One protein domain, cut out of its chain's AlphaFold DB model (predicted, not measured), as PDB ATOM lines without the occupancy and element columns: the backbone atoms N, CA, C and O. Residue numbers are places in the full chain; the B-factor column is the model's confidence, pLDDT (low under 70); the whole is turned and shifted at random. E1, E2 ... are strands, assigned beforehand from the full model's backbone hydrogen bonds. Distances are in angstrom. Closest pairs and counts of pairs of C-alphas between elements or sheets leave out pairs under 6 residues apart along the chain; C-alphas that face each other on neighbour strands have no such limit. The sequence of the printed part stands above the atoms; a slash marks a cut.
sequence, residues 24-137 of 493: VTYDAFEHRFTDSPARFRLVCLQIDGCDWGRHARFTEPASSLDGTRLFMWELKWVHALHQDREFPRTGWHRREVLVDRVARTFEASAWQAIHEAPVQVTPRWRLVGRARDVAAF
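This is residues 24 to 137 of the 493 residues of an uncharacterized protein of Massilia sp. YMA4 (UniProt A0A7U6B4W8). With little regular structure, the domain is one strongly twisted sheet of six strands, E1 to E6 side by side in chain order, and long loops; residues 109 to 137 are tied to it by short pairings with E5 and E6. The sheet is a meander, each strand the antiparallel neighbour of the one before. The printed part has 114 residues, 43 in named strands, with no named helix: all strand. It is compact, radius of gyration of the C-alphas 14.0 A, spanning 38 by 30 by 26 A.

E4, residues 69 to 78, measures 28.3 A and E5, residues 91 to 100, 29.4 A. E3 is residues 57 to 59; E2, residues 40 to 47, measures 21.7 A. E1, residues 24 to 31, starts at C-alpha 24 (-39.135, 17.945, 16.558) and bends by 62 degrees at residue 27. E6, residues 105 to 108, ends at C-alpha 108 (-25.396, 19.692, 29.670).

Hairpin E4 and E5 has N 74 and O 95 within hydrogen-bond range, 2.9 A; hairpin E5 and E6, N 98 and O 107, 2.9 A. E3's pairing is staggered: N 75 and O 57, 2.8 A, with E4; N 58 and O 43, 2.9 A, with E2. Hairpin E1 and E2 has N 26 and O 44, 3.0 A. Edge strands E1 and E6 are apart.

The farthest C-alphas, Asp 66 and Leu 81, are 43.1 A apart. The printed part has no cut; link E4 to E5 is long. Mean pLDDT of the printed part is 78.9; 26 residues are under 70, among them 79 to 86.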
ATOM      1  N   VAL A  24     -39.098  18.747  17.786       89.25
ATOM      2  CA  VAL A  24     -39.135  17.945  16.558       89.25
ATOM      3  C   VAL A  24     -37.765  17.318  16.345       89.25
ATOM      4  O   VAL A  24     -36.745  17.998  16.471       89.25
ATOM      5  N   THR A  25     -37.741  16.027  16.017       87.62
ATOM      6  CA  THR A  25     -36.546  15.348  15.512       87.62
ATOM      7  C   THR A  25     -36.583  15.306  13.989       87.62
ATOM      8  O   THR A  25     -37.641  15.150  13.383       87.62
ATOM      9  N   TYR A  26     -35.428  15.466  13.355       81.94
ATOM     10  CA  TYR A  26     -35.290  15.406  11.899       81.94
ATOM     11  C   TYR A  26     -33.903  14.881  11.523       81.94
ATOM     12  O   TYR A  26     -33.080  14.640  12.406       81.94
ATOM     13  N   ASP A  27     -33.665  14.658  10.225       74.44
ATOM     14  CA  ASP A  27     -32.383  14.159   9.700       74.44
ATOM     15  C   ASP A  27     -31.880  12.932  10.487       74.44
ATOM     16  O   ASP A  27     -30.733  12.833  10.917       74.44
ATOM     17  N   ALA A  28     -32.785  11.971  10.691       80.31
ATOM     18  CA  ALA A  28     -32.511  10.771  11.466       80.31
ATOM     19  C   ALA A  28     -31.721   9.728  10.663       80.31
ATOM     20  O   ALA A  28     -32.103   9.445   9.526       80.31
ATOM     21  N   PHE A  29     -30.682   9.132  11.247       77.62
ATOM     22  CA  PHE A  29     -29.869   8.096  10.605       77.62
ATOM     23  C   PHE A  29     -29.379   7.036  11.605       77.62
ATOM     24  O   PHE A  29     -29.202   7.319  12.790       77.62
ATOM     25  N   GLU A  30     -29.127   5.814  11.137       81.38
ATOM     26  CA  GLU A  30     -28.446   4.773  11.913       81.38
ATOM     27  C   GLU A  30     -26.924   4.908  11.815       81.38
ATOM     28  O   GLU A  30     -26.365   4.888  10.722       81.38
ATOM     29  N   HIS A  31     -26.242   4.985  12.956       77.00
ATOM     30  CA  HIS A  31     -24.785   5.033  13.046       77.00
ATOM     31  C   HIS A  31     -24.207   3.766  13.670       77.00
ATOM     32  O   HIS A  31     -24.862   3.129  14.494       77.00
ATOM     33  N   ARG A  32     -22.943   3.462  13.354       75.31
ATOM     34  CA  ARG A  32     -22.114   2.495  14.084       75.31
ATOM     35  C   ARG A  32     -20.704   3.048  14.289       75.31
ATOM     36  O   ARG A  32     -20.178   3.726  13.408       75.31
ATOM     37  N   PHE A  33     -20.079   2.695  15.405       71.06
ATOM     38  CA  PHE A  33     -18.647   2.924  15.617       71.06
ATOM     39  C   PHE A  33     -17.814   1.812  14.962       71.06
ATOM     40  O   PHE A  33     -18.347   0.740  14.685       71.06
ATOM     41  N   THR A  34     -16.518   2.048  14.714       60.28
ATOM     42  CA  THR A  34     -15.624   1.090  14.021       60.28
ATOM     43  C   THR A  34     -15.612  -0.269  14.691       60.28
ATOM     44  O   THR A  34     -15.719  -1.296  14.028       60.28
ATOM     45  N   ASP A  35     -15.544  -0.239  16.017       57.50
ATOM     46  CA  ASP A  35     -15.272  -1.410  16.839       57.50
ATOM     47  C   ASP A  35     -16.560  -2.001  17.424       57.50
ATOM     48  O   ASP A  35     -16.517  -2.886  18.275       57.50
ATOM     49  N   SER A  36     -17.730  -1.515  16.982       64.00
ATOM     50  CA  SER A  36     -19.025  -1.990  17.460       64.00
ATOM     51  C   SER A  36     -19.931  -2.418  16.304       64.00
ATOM     52  O   SER A  36     -20.233  -1.616  15.418       64.00
ATOM     53  N   PRO A  37     -20.453  -3.658  16.322       65.69
ATOM     54  CA  PRO A  37     -21.477  -4.074  15.370       65.69
ATOM     55  C   PRO A  37     -22.847  -3.445  15.676       65.69
ATOM     56  O   PRO A  37     -23.743  -3.499  14.834       65.69
ATOM     57  N   ALA A  38     -23.030  -2.866  16.869       75.62
ATOM     58  CA  ALA A  38     -24.296  -2.300  17.304       75.62
ATOM     59  C   ALA A  38     -24.567  -0.958  16.613       75.62
ATOM     60  O   ALA A  38     -23.769  -0.021  16.685       75.62
ATOM     61  N   ARG A  39     -25.732  -0.868  15.966       78.25
ATOM     62  CA  ARG A  39     -26.236   0.372  15.380       78.25
ATOM     63  C   ARG A  39     -27.115   1.117  16.368       78.25
ATOM     64  O   ARG A  39     -27.869   0.503  17.120       78.25
ATOM     65  N   PHE A  40     -27.056   2.438  16.331       79.00
ATOM     66  CA  PHE A  40     -27.929   3.300  17.119       79.00
ATOM     67  C   PHE A  40     -28.388   4.494  16.292       79.00
ATOM     68  O   PHE A  40     -27.696   4.952  15.383       79.00
ATOM     69  N   ARG A  41     -29.589   4.986  16.598       83.81
ATOM     70  CA  ARG A  41     -30.209   6.073  15.849       83.81
ATOM     71  C   ARG A  41     -29.738   7.424  16.367       83.81
ATOM     72  O   ARG A  41     -29.818   7.705  17.565       83.81
ATOM     73  N   LEU A  42     -29.301   8.262  15.439       84.19
ATOM     74  CA  LEU A  42     -28.956   9.652  15.667       84.19
ATOM     75  C   LEU A  42     -29.907  10.573  14.931       84.19
ATOM     76  O   LEU A  42     -30.405  10.244  13.859       84.19
ATOM     77  N   VAL A  43     -30.182  11.713  15.553       85.44
ATOM     78  CA  VAL A  43     -31.141  12.705  15.082       85.44
ATOM     79  C   VAL A  43     -30.604  14.114  15.285       85.44
ATOM     80  O   VAL A  43     -29.783  14.383  16.168       85.44
ATOM     81  N   CYS A  44     -31.128  15.019  14.478       84.81
ATOM     82  CA  CYS A  44     -31.102  16.450  14.716       84.81
ATOM     83  C   CYS A  44     -32.343  16.838  15.526       84.81
ATOM     84  O   CYS A  44     -33.368  16.154  15.473       84.81
ATOM     85  N   LEU A  45     -32.260  17.931  16.285       85.94
ATOM     86  CA  LEU A  45     -33.314  18.358  17.196       85.94
ATOM     87  C   LEU A  45     -33.635  19.840  17.014       85.94
ATOM     88  O   LEU A  45     -32.737  20.674  16.909       85.94
ATOM     89  N   GLN A  46     -34.920  20.170  17.029       87.19
ATOM     90  CA  GLN A  46     -35.415  21.533  17.168       87.19
ATOM     91  C   GLN A  46     -36.300  21.611  18.416       87.19
ATOM     92  O   GLN A  46     -37.194  20.783  18.579       87.19
ATOM     93  N   ILE A  47     -36.074  22.595  19.290       87.25
ATOM     94  CA  ILE A  47     -36.861  22.821  20.515       87.25
ATOM     95  C   ILE A  47     -37.321  24.271  20.540       87.25
ATOM     96  O   ILE A  47     -36.498  25.172  20.415       87.25
ATOM     97  N   ASP A  48     -38.622  24.506  20.720       84.38
ATOM     98  CA  ASP A  48     -39.191  25.864  20.791       84.38
ATOM     99  C   ASP A  48     -38.773  26.749  19.595       84.38
ATOM    100  O   ASP A  48     -38.404  27.914  19.728       84.38
ATOM    101  N   GLY A  49     -38.722  26.148  18.400       77.56
ATOM    102  CA  GLY A  49     -38.260  26.804  17.172       77.56
ATOM    103  C   GLY A  49     -36.742  27.024  17.070       77.56
ATOM    104  O   GLY A  49     -36.269  27.390  15.993       77.56
ATOM    105  N   CYS A  50     -35.968  26.760  18.126       79.88
ATOM    106  CA  CYS A  50     -34.507  26.832  18.123       79.88
ATOM    107  C   CYS A  50     -33.909  25.549  17.534       79.88
ATOM    108  O   CYS A  50     -34.179  24.453  18.022       79.88
ATOM    109  N   ASP A  51     -33.090  25.689  16.492       79.06
ATOM    110  CA  ASP A  51     -32.370  24.591  15.838       79.06
ATOM    111  C   ASP A  51     -31.129  24.229  16.668       79.06
ATOM    112  O   ASP A  51     -30.229  25.049  16.849       79.06
ATOM    113  N   TRP A  52     -31.131  23.022  17.229       77.69
ATOM    114  CA  TRP A  52     -30.016  22.461  17.993       77.69
ATOM    115  C   TRP A  52     -29.233  21.434  17.177       77.69
ATOM    116  O   TRP A  52     -28.068  21.168  17.462       77.69
ATOM    117  N   GLY A  53     -29.873  20.839  16.173       65.06
ATOM    118  CA  GLY A  53     -29.400  19.656  15.475       65.06
ATOM    119  C   GLY A  53     -28.630  19.907  14.191       65.06
ATOM    120  O   GLY A  53     -28.016  18.973  13.692       65.06
ATOM    121  N   ARG A  54     -28.608  21.127  13.641       62.66
ATOM    122  CA  ARG A  54     -27.983  21.362  12.326       62.66
ATOM    123  C   ARG A  54     -26.554  20.820  12.200       62.66
ATOM    124  O   ARG A  54     -26.225  20.234  11.174       62.66
ATOM    125  N   HIS A  55     -25.748  20.963  13.253       61.66
ATOM    126  CA  HIS A  55     -24.337  20.540  13.289       61.66
ATOM    127  C   HIS A  55     -23.980  19.715  14.533       61.66
ATOM    128  O   HIS A  55     -22.811  19.449  14.800       61.66
ATOM    129  N   ALA A  56     -24.985  19.319  15.314       74.06
ATOM    130  CA  ALA A  56     -24.824  18.434  16.460       74.06
ATOM    131  C   ALA A  56     -25.714  17.211  16.262       74.06
ATOM    132  O   ALA A  56     -26.781  17.300  15.654       74.06
ATOM    133  N   ARG A  57     -25.283  16.058  16.769       84.12
ATOM    134  CA  ARG A  57     -26.090  14.838  16.718       84.12
ATOM    135  C   ARG A  57     -26.467  14.403  18.104       84.12
ATOM    136  O   ARG A  57     -25.623  14.353  18.994       84.12
ATOM    137  N   PHE A  58     -27.730  14.039  18.241       87.25
ATOM    138  CA  PHE A  58     -28.286  13.541  19.478       87.25
ATOM    139  C   PHE A  58     -28.746  12.104  19.291       87.25
ATOM    140  O   PHE A  58     -29.237  11.744  18.221       87.25
ATOM    141  N   THR A  59     -28.629  11.280  20.327       89.19
ATOM    142  CA  THR A  59     -29.450  10.064  20.401       89.19
ATOM    143  C   THR A  59     -30.920  10.458  20.438       89.19
ATOM    144  O   THR A  59     -31.257  11.537  20.930       89.19
ATOM    145  N   GLU A  60     -31.805   9.580  19.969       88.75
ATOM    146  CA  GLU A  60     -33.246   9.830  20.032       88.75
ATOM    147  C   GLU A  60     -33.683  10.208  21.467       88.75
ATOM    148  O   GLU A  60     -33.324   9.504  22.420       88.75
ATOM    149  N   PRO A  61     -34.382  11.345  21.654       90.50
ATOM    150  CA  PRO A  61     -34.673  11.861  22.982       90.50
ATOM    151  C   PRO A  61     -35.706  10.988  23.698       90.50
ATOM    152  O   PRO A  61     -36.771  10.688  23.159       90.50
ATOM    153  N   ALA A  62     -35.428  10.636  24.951       91.31
ATOM    154  CA  ALA A  62     -36.377   9.955  25.824       91.31
ATOM    155  C   ALA A  62     -37.108  10.978  26.700       91.31
ATOM    156  O   ALA A  62     -36.480  11.856  27.292       91.31
ATOM    157  N   SER A  63     -38.433  10.868  26.803       89.94
ATOM    158  CA  SER A  63     -39.228  11.747  27.669       89.94
ATOM    159  C   SER A  63     -39.339  11.189  29.090       89.94
ATOM    160  O   SER A  63     -39.388   9.973  29.289       89.94
ATOM    161  N   SER A  64     -39.417  12.071  30.088       89.44
ATOM    162  CA  SER A  64     -39.891  11.704  31.427       89.44
ATOM    163  C   SER A  64     -41.353  11.240  31.394       89.44
ATOM    164  O   SER A  64     -42.087  11.510  30.444       89.44
ATOM    165  N   LEU A  65     -41.799  10.566  32.460       85.12
ATOM    166  CA  LEU A  65     -43.173  10.052  32.580       85.12
ATOM    167  C   LEU A  65     -44.249  11.148  32.499       85.12
ATOM    168  O   LEU A  65     -45.350  10.892  32.029       85.12
ATOM    169  N   ASP A  66     -43.929  12.360  32.946       84.19
ATOM    170  CA  ASP A  66     -44.795  13.542  32.876       84.19
ATOM    171  C   ASP A  66     -44.645  14.325  31.552       84.19
ATOM    172  O   ASP A  66     -45.320  15.331  31.348       84.19
ATOM    173  N   GLY A  67     -43.748  13.898  30.654       83.25
ATOM    174  CA  GLY A  67     -43.490  14.531  29.356       83.25
ATOM    175  C   GLY A  67     -42.824  15.913  29.421       83.25
ATOM    176  O   GLY A  67     -42.652  16.559  28.378       83.25
ATOM    177  N   THR A  68     -42.452  16.380  30.617       88.44
ATOM    178  CA  THR A  68     -41.893  17.723  30.840       88.44
ATOM    179  C   THR A  68     -40.411  17.799  30.495       88.44
ATOM    180  O   THR A  68     -39.941  18.847  30.048       88.44
ATOM    181  N   ARG A  69     -39.679  16.692  30.651       90.19
ATOM    182  CA  ARG A  69     -38.230  16.629  30.465       90.19
ATOM    183  C   ARG A  69     -37.840  15.718  29.315       90.19
ATOM    184  O   ARG A  69     -38.429  14.654  29.137       90.19
ATOM    185  N   LEU A  70     -36.814  16.127  28.573       91.94
ATOM    186  CA  LEU A  70     -36.168  15.321  27.537       91.94
ATOM    187  C   LEU A  70     -34.746  14.978  27.962       91.94
ATOM    188  O   LEU A  70     -33.989  15.861  28.362       91.94
ATOM    189  N   PHE A  71     -34.392  13.710  27.814       92.00
ATOM    190  CA  PHE A  71     -33.065  13.165  28.064       92.00
ATOM    191  C   PHE A  71     -32.465  12.728  26.736       92.00
ATOM    192  O   PHE A  71     -33.146  12.090  25.934       92.00
ATOM    193  N   MET A  72     -31.201  13.060  26.496       91.75
ATOM    194  CA  MET A  72     -30.480  12.652  25.290       91.75
ATOM    195  C   MET A  72     -28.970  12.734  25.494       91.75
ATOM    196  O   MET A  72     -28.485  13.519  26.306       91.75
ATOM    197  N   TRP A  73     -28.220  11.959  24.720       89.25
ATOM    198  CA  TRP A  73     -26.787  12.169  24.556       89.25
ATOM    199  C   TRP A  73     -26.548  13.059  23.350       89.25
ATOM    200  O   TRP A  73     -27.060  12.759  22.276       89.25
ATOM    201  N   GLU A  74     -25.737  14.098  23.496       87.62
ATOM    202  CA  GLU A  74     -25.103  14.757  22.356       87.62
ATOM    203  C   GLU A  74     -23.791  14.043  22.037       87.62
ATOM    204  O   GLU A  74     -23.048  13.701  22.958       87.62
ATOM    205  N   LEU A  75     -23.504  13.824  20.754       84.88
ATOM    206  CA  LEU A  75     -22.311  13.132  20.276       84.88
ATOM    207  C   LEU A  75     -21.481  14.015  19.353       84.88
ATOM    208  O   LEU A  75     -22.018  14.719  18.496       84.88
ATOM    209  N   LYS A  76     -20.158  13.913  19.491       81.12
ATOM    210  CA  LYS A  76     -19.192  14.614  18.645       81.12
ATOM    211  C   LYS A  76     -17.940  13.766  18.438       81.12
ATOM    212  O   LYS A  76     -17.403  13.212  19.395       81.12
ATOM    213  N   TRP A  77     -17.457  13.694  17.201       76.81
ATOM    214  CA  TRP A  77     -16.104  13.220  16.920       76.81
ATOM    215  C   TRP A  77     -15.105  14.373  17.040       76.81
ATOM    216  O   TRP A  77     -15.336  15.455  16.496       76.81
ATOM    217  N   VAL A  78     -13.979  14.129  17.704       73.31
ATOM    218  CA  VAL A  78     -12.882  15.084  17.887       73.31
ATOM    219  C   VAL A  78     -11.647  14.579  17.152       73.31
ATOM    220  O   VAL A  78     -11.194  13.457  17.376       73.31
ATOM    221  N   HIS A  79     -11.100  15.414  16.270       63.69
ATOM    222  CA  HIS A  79      -9.877  15.140  15.512       63.69
ATOM    223  C   HIS A  79      -8.624  15.375  16.365       63.69
ATOM    224  O   HIS A  79      -8.654  16.187  17.286       63.69
ATOM    225  N   ALA A  80      -7.499  14.751  16.002       63.97
ATOM    226  CA  ALA A  80      -6.231  14.913  16.726       63.97
ATOM    227  C   ALA A  80      -5.699  16.350  16.749       63.97
ATOM    228  O   ALA A  80      -5.003  16.736  17.680       63.97
ATOM    229  N   LEU A  81      -6.066  17.149  15.748       57.31
ATOM    230  CA  LEU A  81      -5.652  18.545  15.618       57.31
ATOM    231  C   LEU A  81      -6.651  19.538  16.244       57.31
ATOM    232  O   LEU A  81      -6.495  20.746  16.083       57.31
ATOM    233  N   HIS A  82      -7.700  19.059  16.924       63.22
ATOM    234  CA  HIS A  82      -8.702  19.923  17.548       63.22
ATOM    235  C   HIS A  82      -8.096  20.653  18.760       63.22
ATOM    236  O   HIS A  82      -7.542  20.029  19.657       63.22
ATOM    237  N   GLN A  83      -8.201  21.985  18.792       53.06
ATOM    238  CA  GLN A  83      -7.476  22.834  19.753       53.06
ATOM    239  C   GLN A  83      -8.234  23.104  21.065       53.06
ATOM    240  O   GLN A  83      -7.716  23.759  21.969       53.06
ATOM    241  N   ASP A  84      -9.477  22.641  21.168       64.56
ATOM    242  CA  ASP A  84     -10.332  22.901  22.324       64.56
ATOM    243  C   ASP A  84      -9.969  22.012  23.522       64.56
ATOM    244  O   ASP A  84      -9.948  20.783  23.430       64.56
ATOM    245  N   ARG A  85      -9.742  22.657  24.670       64.94
ATOM    246  CA  ARG A  85      -9.370  22.018  25.939       64.94
ATOM    247  C   ARG A  85     -10.517  21.250  26.593       64.94
ATOM    248  O   ARG A  85     -10.253  20.458  27.493       64.94
ATOM    249  N   GLU A  86     -11.764  21.463  26.169       69.00
ATOM    250  CA  GLU A  86     -12.906  20.670  26.643       69.00
ATOM    251  C   GLU A  86     -12.815  19.193  26.221       69.00
ATOM    252  O   GLU A  86     -13.484  18.342  26.813       69.00
ATOM    253  N   PHE A  87     -11.963  18.868  25.239       72.25
ATOM    254  CA  PHE A  87     -11.784  17.515  24.725       72.25
ATOM    255  C   PHE A  87     -10.358  17.011  24.992       72.25
ATOM    256  O   PHE A  87      -9.409  17.481  24.372       72.25
ATOM    257  N   PRO A  88     -10.175  16.018  25.878       59.00
ATOM    258  CA  PRO A  88      -8.839  15.598  26.302       59.00
ATOM    259  C   PRO A  88      -8.093  14.715  25.284       59.00
ATOM    260  O   PRO A  88      -6.909  14.454  25.479       59.00
ATOM    261  N   ARG A  89      -8.765  14.196  24.241       69.56
ATOM    262  CA  ARG A  89      -8.177  13.287  23.233       69.56
ATOM    263  C   ARG A  89      -9.002  13.199  21.946       69.56
ATOM    264  O   ARG A  89     -10.213  13.426  21.976       69.56
ATOM    265  N   THR A  90      -8.369  12.767  20.856       73.62
ATOM    266  CA  THR A  90      -9.026  12.309  19.616       73.62
ATOM    267  C   THR A  90     -10.023  11.189  19.910       73.62
ATOM    268  O   THR A  90      -9.739  10.325  20.741       73.62
ATOM    269  N   GLY A  91     -11.173  11.171  19.237       76.12
ATOM    270  CA  GLY A  91     -12.163  10.109  19.427       76.12
ATOM    271  C   GLY A  91     -13.611  10.576  19.366       76.12
ATOM    272  O   GLY A  91     -13.895  11.765  19.220       76.12
ATOM    273  N   TRP A  92     -14.538   9.637  19.557       79.50
ATOM    274  CA  TRP A  92     -15.927   9.964  19.863       79.50
ATOM    275  C   TRP A  92     -16.065  10.405  21.314       79.50
ATOM    276  O   TRP A  92     -15.554   9.761  22.232       79.50
ATOM    277  N   HIS A  93     -16.826  11.470  21.515       83.50
ATOM    278  CA  HIS A  93     -17.215  11.984  22.817       83.50
ATOM    279  C   HIS A  93     -18.726  12.145  22.882       83.50
ATOM    280  O   HIS A  93     -19.389  12.406  21.875       83.50
ATOM    281  N   ARG A  94     -19.263  11.996  24.089       87.00
ATOM    282  CA  ARG A  94     -20.660  12.246  24.417       87.00
ATOM    283  C   ARG A  94     -20.781  13.195  25.592       87.00
ATOM    284  O   ARG A  94     -19.911  13.220  26.456       87.00
ATOM    285  N   ARG A  95     -21.899  13.895  25.676       84.50
ATOM    286  CA  ARG A  95     -22.349  14.531  26.915       84.50
ATOM    287  C   ARG A  95     -23.832  14.288  27.109       84.50
ATOM    288  O   ARG A  95     -24.577  14.152  26.141       84.50
ATOM    289  N   GLU A  96     -24.247  14.215  28.360       88.62
ATOM    290  CA  GLU A  96     -25.657  14.121  28.716       88.62
ATOM    291  C   GLU A  96     -26.284  15.504  28.568       88.62
ATOM    292  O   GLU A  96     -25.698  16.507  28.987       88.62
ATOM    293  N   VAL A  97     -27.482  15.554  28.000       89.12
ATOM    294  CA  VAL A  97     -28.276  16.769  27.859       89.12
ATOM    295  C   VAL A  97     -29.664  16.511  28.434       89.12
ATOM    296  O   VAL A  97     -30.347  15.556  28.051       89.12
ATOM    297  N   LEU A  98     -30.070  17.376  29.362       91.50
ATOM    298  CA  LEU A  98     -31.402  17.404  29.957       91.50
ATOM    299  C   LEU A  98     -32.083  18.711  29.568       91.50
ATOM    300  O   LEU A  98     -31.553  19.787  29.833       91.50
ATOM    301  N   VAL A  99     -33.271  18.622  28.976       90.94
ATOM    302  CA  VAL A  99     -34.091  19.787  28.626       90.94
ATOM    303  C   VAL A  99     -35.361  19.772  29.460       90.94
ATOM    304  O   VAL A  99     -36.106  18.797  29.418       90.94
ATOM    305  N   ASP A 100     -35.639  20.864  30.165       90.88
ATOM    306  CA  ASP A 100     -36.930  21.132  30.795       90.88
ATOM    307  C   ASP A 100     -37.782  21.983  29.844       90.88
ATOM    308  O   ASP A 100     -37.517  23.167  29.609       90.88
ATOM    309  N   ARG A 101     -38.813  21.364  29.265       89.38
ATOM    310  CA  ARG A 101     -39.673  21.975  28.244       89.38
ATOM    311  C   ARG A 101     -40.655  22.990  28.825       89.38
ATOM    312  O   ARG A 101     -41.245  23.754  28.064       89.38
ATOM    313  N   VAL A 102     -40.867  22.989  30.139       88.06
ATOM    314  CA  VAL A 102     -41.771  23.925  30.817       88.06
ATOM    315  C   VAL A 102     -40.989  25.146  31.286       88.06
ATOM    316  O   VAL A 102     -41.368  26.278  30.986       88.06
ATOM    317  N   ALA A 103     -39.859  24.924  31.960       87.75
ATOM    318  CA  ALA A 103     -38.948  25.985  32.375       87.75
ATOM    319  C   ALA A 103     -38.199  26.623  31.192       87.75
ATOM    320  O   ALA A 103     -37.670  27.726  31.333       87.75
ATOM    321  N   ARG A 104     -38.186  25.955  30.026       86.94
ATOM    322  CA  ARG A 104     -37.429  26.336  28.819       86.94
ATOM    323  C   ARG A 104     -35.942  26.473  29.100       86.94
ATOM    324  O   ARG A 104     -35.270  27.392  28.630       86.94
ATOM    325  N   THR A 105     -35.428  25.528  29.872       87.75
ATOM    326  CA  THR A 105     -34.017  25.469  30.224       87.75
ATOM    327  C   THR A 105     -33.400  24.156  29.806       87.75
ATOM    328  O   THR A 105     -34.084  23.146  29.659       87.75
ATOM    329  N   PHE A 106     -32.084  24.159  29.669       89.06
ATOM    330  CA  PHE A 106     -31.308  22.956  29.495       89.06
ATOM    331  C   PHE A 106     -30.062  22.945  30.355       89.06
ATOM    332  O   PHE A 106     -29.474  23.981  30.673       89.06
ATOM    333  N   GLU A 107     -29.633  21.738  30.663       88.88
ATOM    334  CA  GLU A 107     -28.378  21.436  31.315       88.88
ATOM    335  C   GLU A 107     -27.601  20.471  30.416       88.88
ATOM    336  O   GLU A 107     -28.190  19.614  29.756       88.88
ATOM    337  N   ALA A 108     -26.277  20.624  30.366       87.81
ATOM    338  CA  ALA A 108     -25.396  19.692  29.670       87.81
ATOM    339  C   ALA A 108     -24.223  19.326  30.583       87.81
ATOM    340  O   ALA A 108     -23.703  20.201  31.283       87.81
ATOM    341  N   SER A 109     -23.832  18.053  30.592       84.94
ATOM    342  CA  SER A 109     -22.678  17.585  31.355       84.94
ATOM    343  C   SER A 109     -21.363  17.868  30.617       84.94
ATOM    344  O   SER A 109     -21.356  18.351  29.479       84.94
ATOM    345  N   ALA A 110     -20.236  17.607  31.283       84.44
ATOM    346  CA  ALA A 110     -18.928  17.633  30.637       84.44
ATOM    347  C   ALA A 110     -18.833  16.546  29.556       84.44
ATOM    348  O   ALA A 110     -19.455  15.486  29.671       84.44
ATOM    349  N   TRP A 111     -18.026  16.797  28.525       83.44
ATOM    350  CA  TRP A 111     -17.735  15.795  27.504       83.44
ATOM    351  C   TRP A 111     -17.000  14.592  28.102       83.44
ATOM    352  O   TRP A 111     -16.071  14.726  28.895       83.44
ATOM    353  N   GLN A 112     -17.434  13.400  27.704       84.19
ATOM    354  CA  GLN A 112     -16.882  12.115  28.106       84.19
ATOM    355  C   GLN A 112     -16.569  11.294  26.863       84.19
ATOM    356  O   GLN A 112     -17.403  11.161  25.969       84.19
ATOM    357  N   ALA A 113     -15.385  10.698  26.820       83.31
ATOM    358  CA  ALA A 113     -15.006   9.846  25.708       83.31
ATOM    359  C   ALA A 113     -15.839   8.556  25.668       83.31
ATOM    360  O   ALA A 113     -16.192   7.989  26.703       83.31
ATOM    361  N   ILE A 114     -16.123   8.087  24.458       79.31
ATOM    362  CA  ILE A 114     -16.945   6.910  24.210       79.31
ATOM    363  C   ILE A 114     -16.050   5.723  23.861       79.31
ATOM    364  O   ILE A 114     -15.237   5.806  22.944       79.31
ATOM    365  N   HIS A 115     -16.222   4.619  24.585       70.88
ATOM    366  CA  HIS A 115     -15.541   3.348  24.315       70.88
ATOM    367  C   HIS A 115     -16.460   2.310  23.657       70.88
ATOM    368  O   HIS A 115     -15.982   1.403  22.989       70.88
ATOM    369  N   GLU A 116     -17.777   2.469  23.807       69.56
ATOM    370  CA  GLU A 116     -18.803   1.578  23.268       69.56
ATOM    371  C   GLU A 116     -20.006   2.397  22.787       69.56
ATOM    372  O   GLU A 116     -20.264   3.486  23.302       69.56
ATOM    373  N   ALA A 117     -20.763   1.882  21.812       66.38
ATOM    374  CA  ALA A 117     -21.983   2.525  21.322       66.38
ATOM    375  C   ALA A 117     -22.912   2.926  22.487       66.38
ATOM    376  O   ALA A 117     -23.198   2.085  23.339       66.38
ATOM    377  N   PRO A 118     -23.409   4.180  22.560       68.56
ATOM    378  CA  PRO A 118     -24.393   4.552  23.565       68.56
ATOM    379  C   PRO A 118     -25.715   3.863  23.226       68.56
ATOM    380  O   PRO A 118     -26.504   4.350  22.420       68.56
ATOM    381  N   VAL A 119     -25.954   2.708  23.836       66.00
ATOM    382  CA  VAL A 119     -27.223   1.996  23.706       66.00
ATOM    383  C   VAL A 119     -28.063   2.315  24.943       66.00
ATOM    384  O   VAL A 119     -27.626   2.087  26.064       66.00
ATOM    385  N   GLN A 120     -29.271   2.845  24.708       71.62
ATOM    386  CA  GLN A 120     -30.283   3.268  25.694       71.62
ATOM    387  C   GLN A 120     -30.021   4.611  26.410       71.62
ATOM    388  O   GLN A 120     -29.020   4.831  27.089       71.62
ATOM    389  N   VAL A 121     -31.002   5.512  26.302       77.69
ATOM    390  CA  VAL A 121     -31.127   6.723  27.125       77.69
ATOM    391  C   VAL A 121     -32.036   6.403  28.307       77.69
ATOM    392  O   VAL A 121     -33.163   5.948  28.113       77.69
ATOM    393  N   THR A 122     -31.579   6.645  29.536       79.75
ATOM    394  CA  THR A 122     -32.385   6.389  30.737       79.75
ATOM    395  C   THR A 122     -32.957   7.702  31.288       79.75
ATOM    396  O   THR A 122     -32.175   8.573  31.664       79.75
ATOM    397  N   PRO A 123     -34.287   7.858  31.449       74.94
ATOM    398  CA  PRO A 123     -34.916   9.106  31.920       74.94
ATOM    399  C   PRO A 123     -34.672   9.479  33.398       74.94
ATOM    400  O   PRO A 123     -35.484  10.165  34.016       74.94
ATOM    401  N   ARG A 124     -33.612   8.955  34.024       67.12
ATOM    402  CA  ARG A 124     -33.333   9.083  35.466       67.12
ATOM    403  C   ARG A 124     -31.988   9.741  35.771       67.12
ATOM    404  O   ARG A 124     -31.558   9.707  36.923       67.12
ATOM    405  N   TRP A 125     -31.313  10.308  34.770       72.12
ATOM    406  CA  TRP A 125     -30.038  10.985  34.997       72.12
ATOM    407  C   TRP A 125     -30.198  12.143  35.975       72.12
ATOM    408  O   TRP A 125     -31.186  12.879  35.951       72.12
ATOM    409  N   ARG A 126     -29.206  12.292  36.849       63.72
ATOM    410  CA  ARG A 126     -29.063  13.458  37.714       63.72
ATOM    411  C   ARG A 126     -27.944  14.301  37.130       63.72
ATOM    412  O   ARG A 126     -26.787  14.137  37.504       63.72
ATOM    413  N   LEU A 127     -28.299  15.150  36.171       68.56
ATOM    414  CA  LEU A 127     -27.371  16.141  35.653       68.56
ATOM    415  C   LEU A 127     -27.032  17.138  36.771       68.56
ATOM    416  O   LEU A 127     -27.901  17.527  37.546       68.56
ATOM    417  N   VAL A 128     -25.758  17.516  36.873       64.12
ATOM    418  CA  VAL A 128     -25.247  18.486  37.868       64.12
ATOM    419  C   VAL A 128     -24.846  19.795  37.166       64.12
ATOM    420  O   VAL A 128     -23.966  20.528  37.610       64.12
ATOM    421  N   GLY A 129     -25.434  20.056  35.994       67.44
ATOM    422  CA  GLY A 129     -25.094  21.198  35.156       67.44
ATOM    423  C   GLY A 129     -25.773  22.480  35.632       67.44
ATOM    424  O   GLY A 129     -26.755  22.466  36.367       67.44
ATOM    425  N   ARG A 130     -25.273  23.633  35.183       79.50
ATOM    426  CA  ARG A 130     -25.995  24.897  35.368       79.50
ATOM    427  C   ARG A 130     -27.087  25.013  34.306       79.50
ATOM    428  O   ARG A 130     -26.774  24.984  33.115       79.50
ATOM    429  N   ALA A 131     -28.332  25.219  34.733       83.81
ATOM    430  CA  ALA A 131     -29.453  25.464  33.829       83.81
ATOM    431  C   ALA A 131     -29.235  26.741  32.997       83.81
ATOM    432  O   ALA A 131     -28.890  27.804  33.525       83.81
ATOM    433  N   ARG A 132     -29.434  26.627  31.683       84.38
ATOM    434  CA  ARG A 132     -29.306  27.692  30.678       84.38
ATOM    435  C   ARG A 132     -30.589  27.787  29.863       84.38
ATOM    436  O   ARG A 132     -31.272  26.789  29.706       84.38
ATOM    437  N   ASP A 133     -30.912  28.962  29.333       85.38
ATOM    438  CA  ASP A 133     -32.062  29.138  28.432       85.38
ATOM    439  C   ASP A 133     -31.899  28.268  27.172       85.38
ATOM    440  O   ASP A 133     -30.802  28.215  26.612       85.38
ATOM    441  N   VAL A 134     -32.957  27.598  26.705       82.12
ATOM    442  CA  VAL A 134     -32.896  26.774  25.480       82.12
ATOM    443  C   VAL A 134     -32.448  27.558  24.241       82.12
ATOM    444  O   VAL A 134     -31.768  27.005  23.377       82.12
ATOM    445  N   ALA A 135     -32.737  28.858  24.173       81.00
ATOM    446  CA  ALA A 135     -32.285  29.738  23.099       81.00
ATOM    447  C   ALA A 135     -30.795  30.115  23.209       81.00
ATOM    448  O   ALA A 135     -30.230  30.690  22.273       81.00
ATOM    449  N   ALA A 136     -30.142  29.821  24.338       80.31
ATOM    450  CA  ALA A 136     -28.703  29.996  24.514       80.31
ATOM    451  C   ALA A 136     -27.889  28.830  23.938       80.31
ATOM    452  O   ALA A 136     -26.670  28.957  23.824       80.31
ATOM    453  N   PHE A 137     -28.528  27.720  23.550       75.62
ATOM    454  CA  PHE A 137     -27.831  26.673  22.816       75.62
ATOM    455  C   PHE A 137     -27.298  27.238  21.493       75.62
ATOM    456  O   PHE A 137     -27.945  28.034  20.800       75.62
TER     457      PHE A 137